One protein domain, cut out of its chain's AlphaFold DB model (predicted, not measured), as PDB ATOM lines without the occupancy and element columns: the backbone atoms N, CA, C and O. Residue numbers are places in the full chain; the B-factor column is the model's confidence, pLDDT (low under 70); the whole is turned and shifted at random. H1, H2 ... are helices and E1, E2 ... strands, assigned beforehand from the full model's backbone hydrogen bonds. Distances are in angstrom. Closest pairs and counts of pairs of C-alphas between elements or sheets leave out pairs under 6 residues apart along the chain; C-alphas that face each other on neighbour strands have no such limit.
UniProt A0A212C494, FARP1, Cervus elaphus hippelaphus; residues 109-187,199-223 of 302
ATOM      1  N   ILE A 109     -17.068 -24.082 -57.239       84.56
ATOM      2  CA  ILE A 109     -15.694 -23.805 -57.663       84.56
ATOM      3  C   ILE A 109     -15.540 -22.332 -58.042       84.56
ATOM      4  O   ILE A 109     -16.209 -21.815 -58.935       84.56
ATOM      5  N   ARG A 110     -14.597 -21.654 -57.382       90.06
ATOM      6  CA  ARG A 110     -14.178 -20.289 -57.720       90.06
ATOM      7  C   ARG A 110     -12.800 -20.338 -58.365       90.06
ATOM      8  O   ARG A 110     -11.829 -20.716 -57.715       90.06
ATOM      9  N   LEU A 111     -12.735 -19.969 -59.642       90.75
ATOM     10  CA  LEU A 111     -11.500 -19.937 -60.419       90.75
ATOM     11  C   LEU A 111     -10.704 -18.654 -60.133       90.75
ATOM     12  O   LEU A 111     -11.235 -17.546 -60.195       90.75
ATOM     13  N   HIS A 112      -9.415 -18.819 -59.855       92.19
ATOM     14  CA  HIS A 112      -8.439 -17.760 -59.635       92.19
ATOM     15  C   HIS A 112      -7.349 -17.848 -60.717       92.19
ATOM     16  O   HIS A 112      -6.564 -18.800 -60.692       92.19
ATOM     17  N   PRO A 113      -7.273 -16.889 -61.659       93.44
ATOM     18  CA  PRO A 113      -6.292 -16.927 -62.739       93.44
ATOM     19  C   PRO A 113      -4.845 -16.944 -62.238       93.44
ATOM     20  O   PRO A 113      -4.457 -16.145 -61.379       93.44
ATOM     21  N   ALA A 114      -4.048 -17.836 -62.817       92.81
ATOM     22  CA  ALA A 114      -2.627 -17.997 -62.553       92.81
ATOM     23  C   ALA A 114      -1.884 -18.450 -63.826       92.81
ATOM     24  O   ALA A 114      -2.479 -18.650 -64.890       92.81
ATOM     25  N   LYS A 115      -0.569 -18.614 -63.713       92.62
ATOM     26  CA  LYS A 115       0.277 -19.299 -64.688       92.62
ATOM     27  C   LYS A 115       1.102 -20.376 -63.994       92.62
ATOM     28  O   LYS A 115       1.420 -20.220 -62.814       92.62
ATOM     29  N   ASP A 116       1.423 -21.442 -64.715       91.25
ATOM     30  CA  ASP A 116       2.442 -22.416 -64.312       91.25
ATOM     31  C   ASP A 116       3.865 -21.850 -64.520       91.25
ATOM     32  O   ASP A 116       4.049 -20.652 -64.777       91.25
ATOM     33  N   ARG A 117       4.878 -22.711 -64.383       87.56
ATOM     34  CA  ARG A 117       6.295 -22.374 -64.568       87.56
ATOM     35  C   ARG A 117       6.625 -22.059 -66.031       87.56
ATOM     36  O   ARG A 117       7.496 -21.239 -66.309       87.56
ATOM     37  N   GLU A 118       5.917 -22.700 -66.951       89.94
ATOM     38  CA  GLU A 118       6.034 -22.575 -68.403       89.94
ATOM     39  C   GLU A 118       5.341 -21.303 -68.937       89.94
ATOM     40  O   GLU A 118       5.592 -20.872 -70.062       89.94
ATOM     41  N   GLY A 119       4.495 -20.665 -68.121       88.50
ATOM     42  CA  GLY A 119       3.747 -19.452 -68.452       88.50
ATOM     43  C   GLY A 119       2.346 -19.705 -69.028       88.50
ATOM     44  O   GLY A 119       1.658 -18.741 -69.389       88.50
ATOM     45  N   THR A 120       1.901 -20.963 -69.090       93.50
ATOM     46  CA  THR A 120       0.568 -21.380 -69.538       93.50
ATOM     47  C   THR A 120      -0.506 -20.748 -68.662       93.50
ATOM     48  O   THR A 120      -0.434 -20.797 -67.436       93.50
ATOM     49  N   LYS A 121      -1.551 -20.178 -69.272       94.06
ATOM     50  CA  LYS A 121      -2.709 -19.656 -68.529       94.06
ATOM     51  C   LYS A 121      -3.493 -20.820 -67.906       94.06
ATOM     52  O   LYS A 121      -4.071 -21.632 -68.628       94.06
ATOM     53  N   ILE A 122      -3.555 -20.849 -66.578       95.19
ATOM     54  CA  ILE A 122      -4.307 -21.819 -65.774       95.19
ATOM     55  C   ILE A 122      -5.220 -21.086 -64.782       95.19
ATOM     56  O   ILE A 122      -5.108 -19.878 -64.572       95.19
ATOM     57  N   ASN A 123      -6.119 -21.820 -64.138       93.31
ATOM     58  CA  ASN A 123      -6.924 -21.330 -63.029       93.31
ATOM     59  C   ASN A 123      -6.728 -22.237 -61.812       93.31
ATOM     60  O   ASN A 123      -6.852 -23.456 -61.912       93.31
ATOM     61  N   LEU A 124      -6.461 -21.644 -60.653       93.44
ATOM     62  CA  LEU A 124      -6.448 -22.344 -59.373       93.44
ATOM     63  C   LEU A 124      -7.822 -22.233 -58.709       93.44
ATOM     64  O   LEU A 124      -8.484 -21.204 -58.819       93.44
ATOM     65  N   ALA A 125      -8.241 -23.255 -57.975       93.44
ATOM     66  CA  ALA A 125      -9.422 -23.189 -57.120       93.44
ATOM     67  C   ALA A 125      -9.179 -23.902 -55.790       93.44
ATOM     68  O   ALA A 125      -8.281 -24.734 -55.667       93.44
ATOM     69  N   VAL A 126      -9.995 -23.583 -54.791       92.00
ATOM     70  CA  VAL A 126      -9.928 -24.188 -53.457       92.00
ATOM     71  C   VAL A 126     -11.224 -24.948 -53.204       92.00
ATOM     72  O   VAL A 126     -12.306 -24.413 -53.429       92.00
ATOM     73  N   ALA A 127     -11.110 -26.193 -52.750       90.25
ATOM     74  CA  ALA A 127     -12.230 -27.090 -52.489       90.25
ATOM     75  C   ALA A 127     -12.109 -27.759 -51.107       90.25
ATOM     76  O   ALA A 127     -11.075 -27.712 -50.436       90.25
ATOM     77  N   ASN A 128     -13.172 -28.443 -50.684       87.94
ATOM     78  CA  ASN A 128     -13.188 -29.237 -49.450       87.94
ATOM     79  C   ASN A 128     -12.133 -30.363 -49.434       87.94
ATOM     80  O   ASN A 128     -11.625 -30.728 -48.373       87.94
ATOM     81  N   THR A 129     -11.777 -30.903 -50.601       87.38
ATOM     82  CA  THR A 129     -10.782 -31.971 -50.762       87.38
ATOM     83  C   THR A 129      -9.348 -31.462 -50.870       87.38
ATOM     84  O   THR A 129      -8.442 -32.155 -50.402       87.38
ATOM     85  N   GLY A 130      -9.125 -30.282 -51.460       90.06
ATOM     86  CA  GLY A 130      -7.790 -29.815 -51.822       90.06
ATOM     87  C   GLY A 130      -7.748 -28.498 -52.600       90.06
ATOM     88  O   GLY A 130      -8.762 -27.821 -52.765       90.06
ATOM     89  N   ILE A 131      -6.565 -28.178 -53.125       91.50
ATOM     90  CA  ILE A 131      -6.381 -27.173 -54.184       91.50
ATOM     91  C   ILE A 131      -6.568 -27.873 -55.533       91.50
ATOM     92  O   ILE A 131      -6.013 -28.946 -55.754       91.50
ATOM     93  N   LEU A 132      -7.339 -27.281 -56.436       92.50
ATOM     94  CA  LEU A 132      -7.590 -27.794 -57.781       92.50
ATOM     95  C   LEU A 132      -6.900 -26.903 -58.818       92.50
ATOM     96  O   LEU A 132      -6.833 -25.685 -58.639       92.50
ATOM     97  N   VAL A 133      -6.430 -27.501 -59.911       92.38
ATOM     98  CA  VAL A 133      -5.856 -26.786 -61.059       92.38
ATOM     99  C   VAL A 133      -6.692 -27.081 -62.292       92.38
ATOM    100  O   VAL A 133      -6.984 -28.240 -62.590       92.38
ATOM    101  N   PHE A 134      -7.044 -26.030 -63.021       92.38
ATOM    102  CA  PHE A 134      -7.839 -26.069 -64.238       92.38
ATOM    103  C   PHE A 134      -7.084 -25.416 -65.396       92.38
ATOM    104  O   PHE A 134      -6.414 -24.400 -65.215       92.38
ATOM    105  N   GLN A 135      -7.259 -25.949 -66.603       92.12
ATOM    106  CA  GLN A 135      -6.911 -25.268 -67.848       92.12
ATOM    107  C   GLN A 135      -8.223 -24.863 -68.527       92.12
ATOM    108  O   GLN A 135      -9.055 -25.709 -68.857       92.12
ATOM    109  N   GLY A 136      -8.475 -23.556 -68.636       88.25
ATOM    110  CA  GLY A 136      -9.827 -23.061 -68.912       88.25
ATOM    111  C   GLY A 136     -10.800 -23.498 -67.807       88.25
ATOM    112  O   GLY A 136     -10.637 -23.080 -66.659       88.25
ATOM    113  N   PHE A 137     -11.765 -24.350 -68.164       84.62
ATOM    114  CA  PHE A 137     -12.756 -24.958 -67.260       84.62
ATOM    115  C   PHE A 137     -12.552 -26.467 -67.038       84.62
ATOM    116  O   PHE A 137     -13.314 -27.081 -66.298       84.62
ATOM    117  N   THR A 138     -11.527 -27.076 -67.638       87.19
ATOM    118  CA  THR A 138     -11.233 -28.507 -67.482       87.19
ATOM    119  C   THR A 138     -10.243 -28.712 -66.342       87.19
ATOM    120  O   THR A 138      -9.175 -28.097 -66.335       87.19
ATOM    121  N   LYS A 139     -10.574 -29.566 -65.366       90.00
ATOM    122  CA  LYS A 139      -9.680 -29.873 -64.240       90.00
ATOM    123  C   LYS A 139      -8.501 -30.722 -64.721       90.00
ATOM    124  O   LYS A 139      -8.697 -31.848 -65.166       90.00
ATOM    125  N   ILE A 140      -7.283 -30.205 -64.573       91.81
ATOM    126  CA  ILE A 140      -6.043 -30.896 -64.956       91.81
ATOM    127  C   ILE A 140      -5.318 -31.538 -63.766       91.81
ATOM    128  O   ILE A 140      -4.601 -32.515 -63.954       91.81
ATOM    129  N   ASN A 141      -5.490 -31.025 -62.538       89.81
ATOM    130  CA  ASN A 141      -4.831 -31.585 -61.350       89.81
ATOM    131  C   ASN A 141      -5.599 -31.289 -60.043       89.81
ATOM    132  O   ASN A 141      -6.451 -30.398 -59.998       89.81
ATOM    133  N   ALA A 142      -5.299 -32.032 -58.972       89.69
ATOM    134  CA  ALA A 142      -5.897 -31.868 -57.646       89.69
ATOM    135  C   ALA A 142      -4.935 -32.268 -56.506       89.69
ATOM    136  O   ALA A 142      -4.582 -33.437 -56.344       89.69
ATOM    137  N   PHE A 143      -4.585 -31.307 -55.650       87.81
ATOM    138  CA  PHE A 143      -3.708 -31.473 -54.488       87.81
ATOM    139  C   PHE A 143      -4.530 -31.640 -53.213       87.81
ATOM    140  O   PHE A 143      -5.019 -30.670 -52.635       87.81
ATOM    141  N   ASN A 144      -4.710 -32.887 -52.780       85.50
ATOM    142  CA  ASN A 144      -5.514 -33.216 -51.604       85.50
ATOM    143  C   ASN A 144      -4.836 -32.743 -50.307       85.50
ATOM    144  O   ASN A 144      -3.671 -33.059 -50.076       85.50
ATOM    145  N   TRP A 145      -5.597 -32.100 -49.412       82.88
ATOM    146  CA  TRP A 145      -5.133 -31.657 -48.086       82.88
ATOM    147  C   TRP A 145      -4.411 -32.747 -47.271       82.88
ATOM    148  O   TRP A 145      -3.561 -32.430 -46.445       82.88
ATOM    149  N   ALA A 146      -4.752 -34.025 -47.478       74.94
ATOM    150  CA  ALA A 146      -4.161 -35.160 -46.767       74.94
ATOM    151  C   ALA A 146      -2.839 -35.681 -47.370       74.94
ATOM    152  O   ALA A 146      -2.117 -36.410 -46.693       74.94
ATOM    153  N   LYS A 147      -2.510 -35.344 -48.626       65.31
ATOM    154  CA  LYS A 147      -1.283 -35.793 -49.312       65.31
ATOM    155  C   LYS A 147      -0.235 -34.678 -49.339       65.31
ATOM    156  O   LYS A 147       0.114 -34.171 -50.397       65.31
ATOM    157  N   SER A 148       0.291 -34.313 -48.172       53.00
ATOM    158  CA  SER A 148       1.479 -33.456 -48.074       53.00
ATOM    159  C   SER A 148       2.762 -34.298 -48.166       53.00
ATOM    160  O   SER A 148       3.413 -34.552 -47.150       53.00
ATOM    161  N   SER A 149       3.108 -34.778 -49.365       48.84
ATOM    162  CA  SER A 149       4.427 -35.366 -49.639       48.84
ATOM    163  C   SER A 149       5.466 -34.255 -49.810       48.84
ATOM    164  O   SER A 149       5.302 -33.353 -50.622       48.84
ATOM    165  N   TYR A 150       6.547 -34.324 -49.035       49.06
ATOM    166  CA  TYR A 150       7.535 -33.251 -48.835       49.06
ATOM    167  C   TYR A 150       8.463 -32.952 -50.036       49.06
ATOM    168  O   TYR A 150       9.508 -32.337 -49.839       49.06
ATOM    169  N   GLN A 151       8.149 -33.416 -51.251       46.53
ATOM    170  CA  GLN A 151       9.091 -33.399 -52.383       46.53
ATOM    171  C   GLN A 151       8.628 -32.603 -53.612       46.53
ATOM    172  O   GLN A 151       9.484 -32.148 -54.364       46.53
ATOM    173  N   ASP A 152       7.330 -32.329 -53.767       60.31
ATOM    174  CA  ASP A 152       6.807 -31.588 -54.922       60.31
ATOM    175  C   ASP A 152       6.405 -30.162 -54.516       60.31
ATOM    176  O   ASP A 152       5.270 -29.899 -54.113       60.31
ATOM    177  N   THR A 153       7.350 -29.220 -54.608       71.25
ATOM    178  CA  THR A 153       7.019 -27.786 -54.534       71.25
ATOM    179  C   THR A 153       6.504 -27.338 -55.894       71.25
ATOM    180  O   THR A 153       7.195 -27.488 -56.899       71.25
ATOM    181  N   LEU A 154       5.292 -26.787 -55.925       79.00
ATOM    182  CA  LEU A 154       4.660 -26.302 -57.147       79.00
ATOM    183  C   LEU A 154       4.572 -24.783 -57.132       79.00
ATOM    184  O   LEU A 154       4.075 -24.183 -56.177       79.00
ATOM    185  N   GLU A 155       5.049 -24.176 -58.211       84.00
ATOM    186  CA  GLU A 155       5.132 -22.730 -58.363       84.00
ATOM    187  C   GLU A 155       4.038 -22.243 -59.314       84.00
ATOM    188  O   GLU A 155       3.921 -22.709 -60.447       84.00
ATOM    189  N   PHE A 156       3.237 -21.288 -58.841       87.12
ATOM    190  CA  PHE A 156       2.176 -20.662 -59.622       87.12
ATOM    191  C   PHE A 156       2.281 -19.139 -59.535       87.12
ATOM    192  O   PHE A 156       2.342 -18.560 -58.448       87.12
ATOM    193  N   LEU A 157       2.263 -18.478 -60.690       88.50
ATOM    194  CA  LEU A 157       2.360 -17.026 -60.811       88.50
ATOM    195  C   LEU A 157       0.958 -16.417 -60.921       88.50
ATOM    196  O   LEU A 157       0.237 -16.693 -61.877       88.50
ATOM    197  N   MET A 158       0.563 -15.560 -59.979       91.69
ATOM    198  CA  MET A 158      -0.696 -14.800 -60.062       91.69
ATOM    199  C   MET A 158      -0.445 -13.337 -60.446       91.69
ATOM    200  O   MET A 158       0.667 -12.829 -60.323       91.69
ATOM    201  N   ALA A 159      -1.500 -12.637 -60.874       87.62
ATOM    202  CA  ALA A 159      -1.412 -11.274 -61.411       87.62
ATOM    203  C   ALA A 159      -0.811 -10.223 -60.451       87.62
ATOM    204  O   ALA A 159      -0.257  -9.226 -60.907       87.62
ATOM    205  N   SER A 160      -0.916 -10.409 -59.130       83.81
ATOM    206  CA  SER A 160      -0.260  -9.536 -58.149       83.81
ATOM    207  C   SER A 160      -0.021 -10.238 -56.810       83.81
ATOM    208  O   SER A 160      -0.638 -11.260 -56.500       83.81
ATOM    209  N   ARG A 161       0.821  -9.625 -55.965       84.00
ATOM    210  CA  ARG A 161       1.025 -10.027 -54.562       84.00
ATOM    211  C   ARG A 161      -0.292 -10.133 -53.787       84.00
ATOM    212  O   ARG A 161      -0.427 -11.026 -52.954       84.00
ATOM    213  N   ASP A 162      -1.243  -9.240 -54.040       83.25
ATOM    214  CA  ASP A 162      -2.519  -9.224 -53.324       83.25
ATOM    215  C   ASP A 162      -3.444 -10.353 -53.784       83.25
ATOM    216  O   ASP A 162      -4.125 -10.943 -52.947       83.25
ATOM    217  N   PHE A 163      -3.387 -10.746 -55.065       83.44
ATOM    218  CA  PHE A 163      -4.027 -11.979 -55.537       83.44
ATOM    219  C   PHE A 163      -3.423 -13.216 -54.861       83.44
ATOM    220  O   PHE A 163      -4.182 -13.995 -54.286       83.44
ATOM    221  N   CYS A 164      -2.088 -13.353 -54.815       85.69
ATOM    222  CA  CYS A 164      -1.428 -14.454 -54.096       85.69
ATOM    223  C   CYS A 164      -1.835 -14.495 -52.614       85.69
ATOM    224  O   CYS A 164      -2.202 -15.543 -52.083       85.69
ATOM    225  N   LYS A 165      -1.812 -13.340 -51.938       83.00
ATOM    226  CA  LYS A 165      -2.167 -13.213 -50.518       83.00
ATOM    227  C   LYS A 165      -3.646 -13.502 -50.259       83.00
ATOM    228  O   LYS A 165      -3.971 -14.056 -49.213       83.00
ATOM    229  N   SER A 166      -4.533 -13.130 -51.181       85.44
ATOM    230  CA  SER A 166      -5.963 -13.441 -51.110       85.44
ATOM    231  C   SER A 166      -6.212 -14.938 -51.301       85.44
ATOM    232  O   SER A 166      -6.845 -15.562 -50.454       85.44
ATOM    233  N   PHE A 167      -5.623 -15.545 -52.335       85.81
ATOM    234  CA  PHE A 167      -5.732 -16.982 -52.593       85.81
ATOM    235  C   PHE A 167      -5.193 -17.820 -51.424       85.81
ATOM    236  O   PHE A 167      -5.867 -18.733 -50.954       85.81
ATOM    237  N   TRP A 168      -4.040 -17.442 -50.859       86.94
ATOM    238  CA  TRP A 168      -3.495 -18.072 -49.653       86.94
ATOM    239  C   TRP A 168      -4.460 -18.014 -48.458       86.94
ATOM    240  O   TRP A 168      -4.635 -19.025 -47.780       86.94
ATOM    241  N   LYS A 169      -5.134 -16.877 -48.210       85.31
ATOM    242  CA  LYS A 169      -6.156 -16.795 -47.147       85.31
ATOM    243  C   LYS A 169      -7.293 -17.780 -47.399       85.31
ATOM    244  O   LYS A 169      -7.661 -18.494 -46.476       85.31
ATOM    245  N   ILE A 170      -7.790 -17.862 -48.636       87.94
ATOM    246  CA  ILE A 170      -8.868 -18.786 -49.020       87.94
ATOM    247  C   ILE A 170      -8.436 -20.241 -48.770       87.94
ATOM    248  O   ILE A 170      -9.202 -21.000 -48.175       87.94
ATOM    249  N   CYS A 171      -7.203 -20.621 -49.132       88.19
ATOM    250  CA  CYS A 171      -6.636 -21.939 -48.813       88.19
ATOM    251  C   CYS A 171      -6.603 -22.207 -47.301       88.19
ATOM    252  O   CYS A 171      -7.050 -23.265 -46.859       88.19
ATOM    253  N   VAL A 172      -6.115 -21.250 -46.502       85.88
ATOM    254  CA  VAL A 172      -6.065 -21.366 -45.033       85.88
ATOM    255  C   VAL A 172      -7.470 -21.478 -44.432       85.88
ATOM    256  O   VAL A 172      -7.676 -22.314 -43.556       85.88
ATOM    257  N   GLU A 173      -8.436 -20.688 -44.904       87.75
ATOM    258  CA  GLU A 173      -9.833 -20.722 -44.458       87.75
ATOM    259  C   GLU A 173     -10.504 -22.062 -44.768       87.75
ATOM    260  O   GLU A 173     -11.103 -22.659 -43.877       87.75
ATOM    261  N   HIS A 174     -10.362 -22.579 -45.993       86.62
ATOM    262  CA  HIS A 174     -10.955 -23.861 -46.383       86.62
ATOM    263  C   HIS A 174     -10.301 -25.023 -45.639       86.62
ATOM    264  O   HIS A 174     -11.001 -25.858 -45.066       86.62
ATOM    265  N   HIS A 175      -8.967 -25.063 -45.580       85.44
ATOM    266  CA  HIS A 175      -8.261 -26.074 -44.801       85.44
ATOM    267  C   HIS A 175      -8.682 -26.021 -43.321       85.44
ATOM    268  O   HIS A 175      -8.981 -27.056 -42.727       85.44
ATOM    269  N   ALA A 176      -8.764 -24.829 -42.721       84.62
ATOM    270  CA  ALA A 176      -9.212 -24.672 -41.341       84.62
ATOM    271  C   ALA A 176     -10.655 -25.161 -41.140       84.62
ATOM    272  O   ALA A 176     -10.901 -25.974 -40.250       84.62
ATOM    273  N   PHE A 177     -11.585 -24.733 -41.994       86.25
ATOM    274  CA  PHE A 177     -12.994 -25.105 -41.916       86.25
ATOM    275  C   PHE A 177     -13.217 -26.617 -42.067       86.25
ATOM    276  O   PHE A 177     -13.916 -27.210 -41.249       86.25
ATOM    277  N   PHE A 178     -12.608 -27.248 -43.078       85.56
ATOM    278  CA  PHE A 178     -12.838 -28.659 -43.411       85.56
ATOM    279  C   PHE A 178     -11.957 -29.652 -42.630       85.56
ATOM    280  O   PHE A 178     -12.289 -30.837 -42.590       85.56
ATOM    281  N   ARG A 179     -10.827 -29.227 -42.036       82.06
ATOM    282  CA  ARG A 179      -9.854 -30.145 -41.395       82.06
ATOM    283  C   ARG A 179      -9.570 -29.890 -39.914       82.06
ATOM    284  O   ARG A 179      -9.021 -30.784 -39.270       82.06
ATOM    285  N   LEU A 180      -9.894 -28.724 -39.345       77.94
ATOM    286  CA  LEU A 180      -9.661 -28.484 -37.916       77.94
ATOM    287  C   LEU A 180     -10.862 -28.905 -37.061       77.94
ATOM    288  O   LEU A 180     -12.016 -28.580 -37.335       77.94
ATOM    289  N   PHE A 181     -10.560 -29.616 -35.978       63.97
ATOM    290  CA  PHE A 181     -11.546 -30.079 -35.001       63.97
ATOM    291  C   PHE A 181     -11.925 -28.985 -33.986       63.97
ATOM    292  O   PHE A 181     -13.039 -28.997 -33.477       63.97
ATOM    293  N   GLU A 182     -11.024 -28.029 -33.737       58.09
ATOM    294  CA  GLU A 182     -11.207 -26.872 -32.851       58.09
ATOM    295  C   GLU A 182     -10.526 -25.629 -33.446       58.09
ATOM    296  O   GLU A 182      -9.532 -25.740 -34.176       58.09
ATOM    297  N   GLU A 183     -11.028 -24.443 -33.096       55.75
ATOM    298  CA  GLU A 183     -10.402 -23.163 -33.436       55.75
ATOM    299  C   GLU A 183      -9.003 -23.060 -32.781       55.75
ATOM    300  O   GLU A 183      -8.852 -23.377 -31.595       55.75
ATOM    301  N   PRO A 184      -7.940 -22.647 -33.504       52.44
ATOM    302  CA  PRO A 184      -6.598 -22.593 -32.931       52.44
ATOM    303  C   PRO A 184      -6.513 -21.602 -31.762       52.44
ATOM    304  O   PRO A 184      -6.497 -20.390 -31.984       52.44
ATOM    305  N   LYS A 185      -6.384 -22.117 -30.526       50.09
ATOM    306  CA  LYS A 185      -6.221 -21.299 -29.309       50.09
ATOM    307  C   LYS A 185      -5.206 -20.167 -29.554       50.09
ATOM    308  O   LYS A 185      -4.103 -20.447 -30.045       50.09
ATOM    309  N   PRO A 186      -5.548 -18.900 -29.250       49.88
ATOM    310  CA  PRO A 186      -4.734 -17.755 -29.639       49.88
ATOM    311  C   PRO A 186      -3.381 -17.776 -28.920       49.88
ATOM    312  O   PRO A 186      -3.260 -17.375 -27.766       49.88
ATOM    313  N   LYS A 187      -2.336 -18.237 -29.619       51.75
ATOM    314  CA  LYS A 187      -0.949 -18.088 -29.155       51.75
ATOM    315  C   LYS A 187      -0.621 -16.590 -29.014       51.75
ATOM    316  O   LYS A 187      -0.985 -15.832 -29.922       51.75
ATOM    317  N   PHE A 199      -2.727 -13.099 -40.511       71.88
ATOM    318  CA  PHE A 199      -4.035 -13.710 -40.701       71.88
ATOM    319  C   PHE A 199      -4.150 -15.043 -39.956       71.88
ATOM    320  O   PHE A 199      -3.241 -15.872 -39.973       71.88
ATOM    321  N   ARG A 200      -5.303 -15.244 -39.324       74.69
ATOM    322  CA  ARG A 200      -5.700 -16.480 -38.659       74.69
ATOM    323  C   ARG A 200      -7.157 -16.724 -39.010       74.69
ATOM    324  O   ARG A 200      -7.927 -15.769 -39.063       74.69
ATOM    325  N   PHE A 201      -7.519 -17.984 -39.220       76.69
ATOM    326  CA  PHE A 201      -8.921 -18.363 -39.305       76.69
ATOM    327  C   PHE A 201      -9.614 -18.019 -37.981       76.69
ATOM    328  O   PHE A 201      -9.136 -18.427 -36.922       76.69
ATOM    329  N   SER A 202     -10.700 -17.254 -38.064       72.31
ATOM    330  CA  SER A 202     -11.562 -16.877 -36.943       72.31
ATOM    331  C   SER A 202     -13.003 -17.200 -37.328       72.31
ATOM    332  O   SER A 202     -13.602 -16.481 -38.132       72.31
ATOM    333  N   GLY A 203     -13.530 -18.314 -36.833       80.44
ATOM    334  CA  GLY A 203     -14.782 -18.880 -37.330       80.44
ATOM    335  C   GLY A 203     -15.037 -20.306 -36.850       80.44
ATOM    336  O   GLY A 203     -14.157 -20.972 -36.310       80.44
ATOM    337  N   ARG A 204     -16.265 -20.790 -37.066       81.38
ATOM    338  CA  ARG A 204     -16.652 -22.166 -36.725       81.38
ATOM    339  C   ARG A 204     -16.164 -23.133 -37.798       81.38
ATOM    340  O   ARG A 204     -16.349 -22.863 -38.982       81.38
ATOM    341  N   THR A 205     -15.590 -24.262 -37.401       86.75
ATOM    342  CA  THR A 205     -15.216 -25.340 -38.331       86.75
ATOM    343  C   THR A 205     -16.437 -26.177 -38.723       86.75
ATOM    344  O   THR A 205     -17.462 -26.152 -38.038       86.75
ATOM    345  N   GLN A 206     -16.342 -26.955 -39.805       86.19
ATOM    346  CA  GLN A 206     -17.430 -27.830 -40.249       86.19
ATOM    347  C   GLN A 206     -17.866 -28.786 -39.133       86.19
ATOM    348  O   GLN A 206     -19.063 -28.972 -38.924       86.19
ATOM    349  N   LYS A 207     -16.909 -29.347 -38.378       85.25
ATOM    350  CA  LYS A 207     -17.217 -30.211 -37.235       85.25
ATOM    351  C   LYS A 207     -18.036 -29.464 -36.178       85.25
ATOM    352  O   LYS A 207     -19.088 -29.954 -35.800       85.25
ATOM    353  N   GLN A 208     -17.616 -28.268 -35.764       84.06
ATOM    354  CA  GLN A 208     -18.351 -27.478 -34.765       84.06
ATOM    355  C   GLN A 208     -19.778 -27.121 -35.223       84.06
ATOM    356  O   GLN A 208     -20.684 -27.031 -34.400       84.06
ATOM    357  N   VAL A 209     -19.992 -26.925 -36.530       86.69
ATOM    358  CA  VAL A 209     -21.333 -26.716 -37.102       86.69
ATOM    359  C   VAL A 209     -22.166 -28.004 -37.061       86.69
ATOM    360  O   VAL A 209     -23.329 -27.952 -36.671       86.69
ATOM    361  N   LEU A 210     -21.585 -29.152 -37.425       86.25
ATOM    362  CA  LEU A 210     -22.264 -30.453 -37.395       86.25
ATOM    363  C   LEU A 210     -22.607 -30.901 -35.968       86.25
ATOM    364  O   LEU A 210     -23.730 -31.342 -35.727       86.25
ATOM    365  N   ASP A 211     -21.678 -30.744 -35.026       86.25
ATOM    366  CA  ASP A 211     -21.883 -31.081 -33.616       86.25
ATOM    367  C   ASP A 211     -22.992 -30.197 -33.014       86.25
ATOM    368  O   ASP A 211     -23.927 -30.724 -32.423       86.25
ATOM    369  N   TYR A 212     -23.005 -28.884 -33.290       82.62
ATOM    370  CA  TYR A 212     -24.094 -27.986 -32.867       82.62
ATOM    371  C   TYR A 212     -25.481 -28.404 -33.395       82.62
ATOM    372  O   TYR A 212     -26.480 -28.329 -32.673       82.62
ATOM    373  N   VAL A 213     -25.563 -28.857 -34.653       83.25
ATOM    374  CA  VAL A 213     -26.814 -29.388 -35.225       83.25
ATOM    375  C   VAL A 213     -27.227 -30.680 -34.514       83.25
ATOM    376  O   VAL A 213     -28.402 -30.848 -34.201       83.25
ATOM    377  N   LYS A 214     -26.268 -31.563 -34.215       83.00
ATOM    378  CA  LYS A 214     -26.492 -32.867 -33.577       83.00
ATOM    379  C   LYS A 214     -26.847 -32.777 -32.086       83.00
ATOM    380  O   LYS A 214     -27.618 -33.600 -31.603       83.00
ATOM    381  N   GLU A 215     -26.290 -31.811 -31.359       78.19
ATOM    382  CA  GLU A 215     -26.383 -31.712 -29.893       78.19
ATOM    383  C   GLU A 215     -27.632 -30.971 -29.382       78.19
ATOM    384  O   GLU A 215     -27.920 -31.029 -28.188       78.19
ATOM    385  N   GLY A 216     -28.410 -30.312 -30.252       66.50
ATOM    386  CA  GLY A 216     -29.700 -29.731 -29.846       66.50
ATOM    387  C   GLY A 216     -30.199 -28.506 -30.617       66.50
ATOM    388  O   GLY A 216     -31.205 -27.921 -30.220       66.50
ATOM    389  N   GLY A 217     -29.551 -28.098 -31.713       56.59
ATOM    390  CA  GLY A 217     -29.882 -26.883 -32.477       56.59
ATOM    391  C   GLY A 217     -31.251 -26.836 -33.187       56.59
ATOM    392  O   GLY A 217     -31.461 -25.973 -34.038       56.59
ATOM    393  N   HIS A 218     -32.205 -27.721 -32.877       52.72
ATOM    394  CA  HIS A 218     -33.517 -27.772 -33.529       52.72
ATOM    395  C   HIS A 218     -34.539 -26.786 -32.937       52.72
ATOM    396  O   HIS A 218     -35.602 -27.173 -32.455       52.72
ATOM    397  N   LYS A 219     -34.321 -25.488 -33.166       57.62
ATOM    398  CA  LYS A 219     -35.418 -24.746 -33.799       57.62
ATOM    399  C   LYS A 219     -35.263 -24.998 -35.286       57.62
ATOM    400  O   LYS A 219     -34.394 -24.409 -35.922       57.62
ATOM    401  N   LYS A 220     -36.057 -25.931 -35.817       56.34
ATOM    402  CA  LYS A 220     -36.159 -26.184 -37.257       56.34
ATOM    403  C   LYS A 220     -36.770 -24.918 -37.864       56.34
ATOM    404  O   LYS A 220     -37.987 -24.803 -37.939       56.34
ATOM    405  N   VAL A 221     -35.928 -23.921 -38.158       56.75
ATOM    406  CA  VAL A 221     -36.356 -22.678 -38.800       56.75
ATOM    407  C   VAL A 221     -36.983 -23.113 -40.108       56.75
ATOM    408  O   VAL A 221     -36.304 -23.705 -40.947       56.75
ATOM    409  N   GLN A 222     -38.293 -22.920 -40.220       54.41
ATOM    410  CA  GLN A 222     -39.026 -23.280 -41.417       54.41
ATOM    411  C   GLN A 222     -38.428 -22.438 -42.542       54.41
ATOM    412  O   GLN A 222     -38.475 -21.209 -42.494       54.41
ATOM    413  N   PHE A 223     -37.748 -23.096 -43.482       65.62
ATOM    414  CA  PHE A 223     -37.169 -22.413 -44.627       65.62
ATOM    415  C   PHE A 223     -38.326 -21.971 -45.514       65.62
ATOM    416  O   PHE A 223     -38.895 -22.763 -46.261       65.62
TER     417      PHE A 223
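What this domain is: This is residues 109 to 187 and 199 to 223 of the 302 residues of the protein "FARP1" of Cervus elaphus hippelaphus (UniProt A0A212C494). A strongly twisted sheet of four strands has one long helix, H1, over E1 and E2; H2 and the tail after it form an arm beyond H1's far end. The 104 printed residues hold E1, E2, E3, E4, H1, H2, mixed in class. The sheet, in that order, is a meander, each strand antiparallel to the one before; H1 makes it two layers. The whole is loose, radius of gyration of the C-alphas 16.9 A, spanning 53 by 38 by 27 A.

How they stand to each other: E1, residues 112 to 115, and E2, residues 121 to 126, form a hairpin, N 114 and O 122 2.9 A apart. E3, residues 130 to 135, pairs with E2 through N 125 and O 132, 2.9 A, and with E4, residues 138 to 144, through N 133 and O 141, 2.9 A, within hydrogen-bond range. H1, residues 161 to 179, is on the sheet, height 8.8 A, along the strands; its closest C-alphas to E2 are Cys 171 and Val 126, 6.1 A. H2, residues 206 to 215, only just touches H1's residues 177 to 178, with 3 pairs of C-alphas within 8 A, the closest Phe 177 and Gln 206, 5.5 A. In both helices every O i to N i+4 pair is within range.

Where its parts are: C-alpha 112 opens E1 at (-8.439, -17.760, -59.635). H1 measures 26.4 A; H2 ends at (-26.383, -31.712, -29.893).

The domain as a whole: Residues 188 to 198 are cut out, a 12.7 A gap between C-alphas 187 and 199. The link E4 to H1 is long. pLDDT is under 70 at 147 to 152, 181 to 187 and 216 to 223.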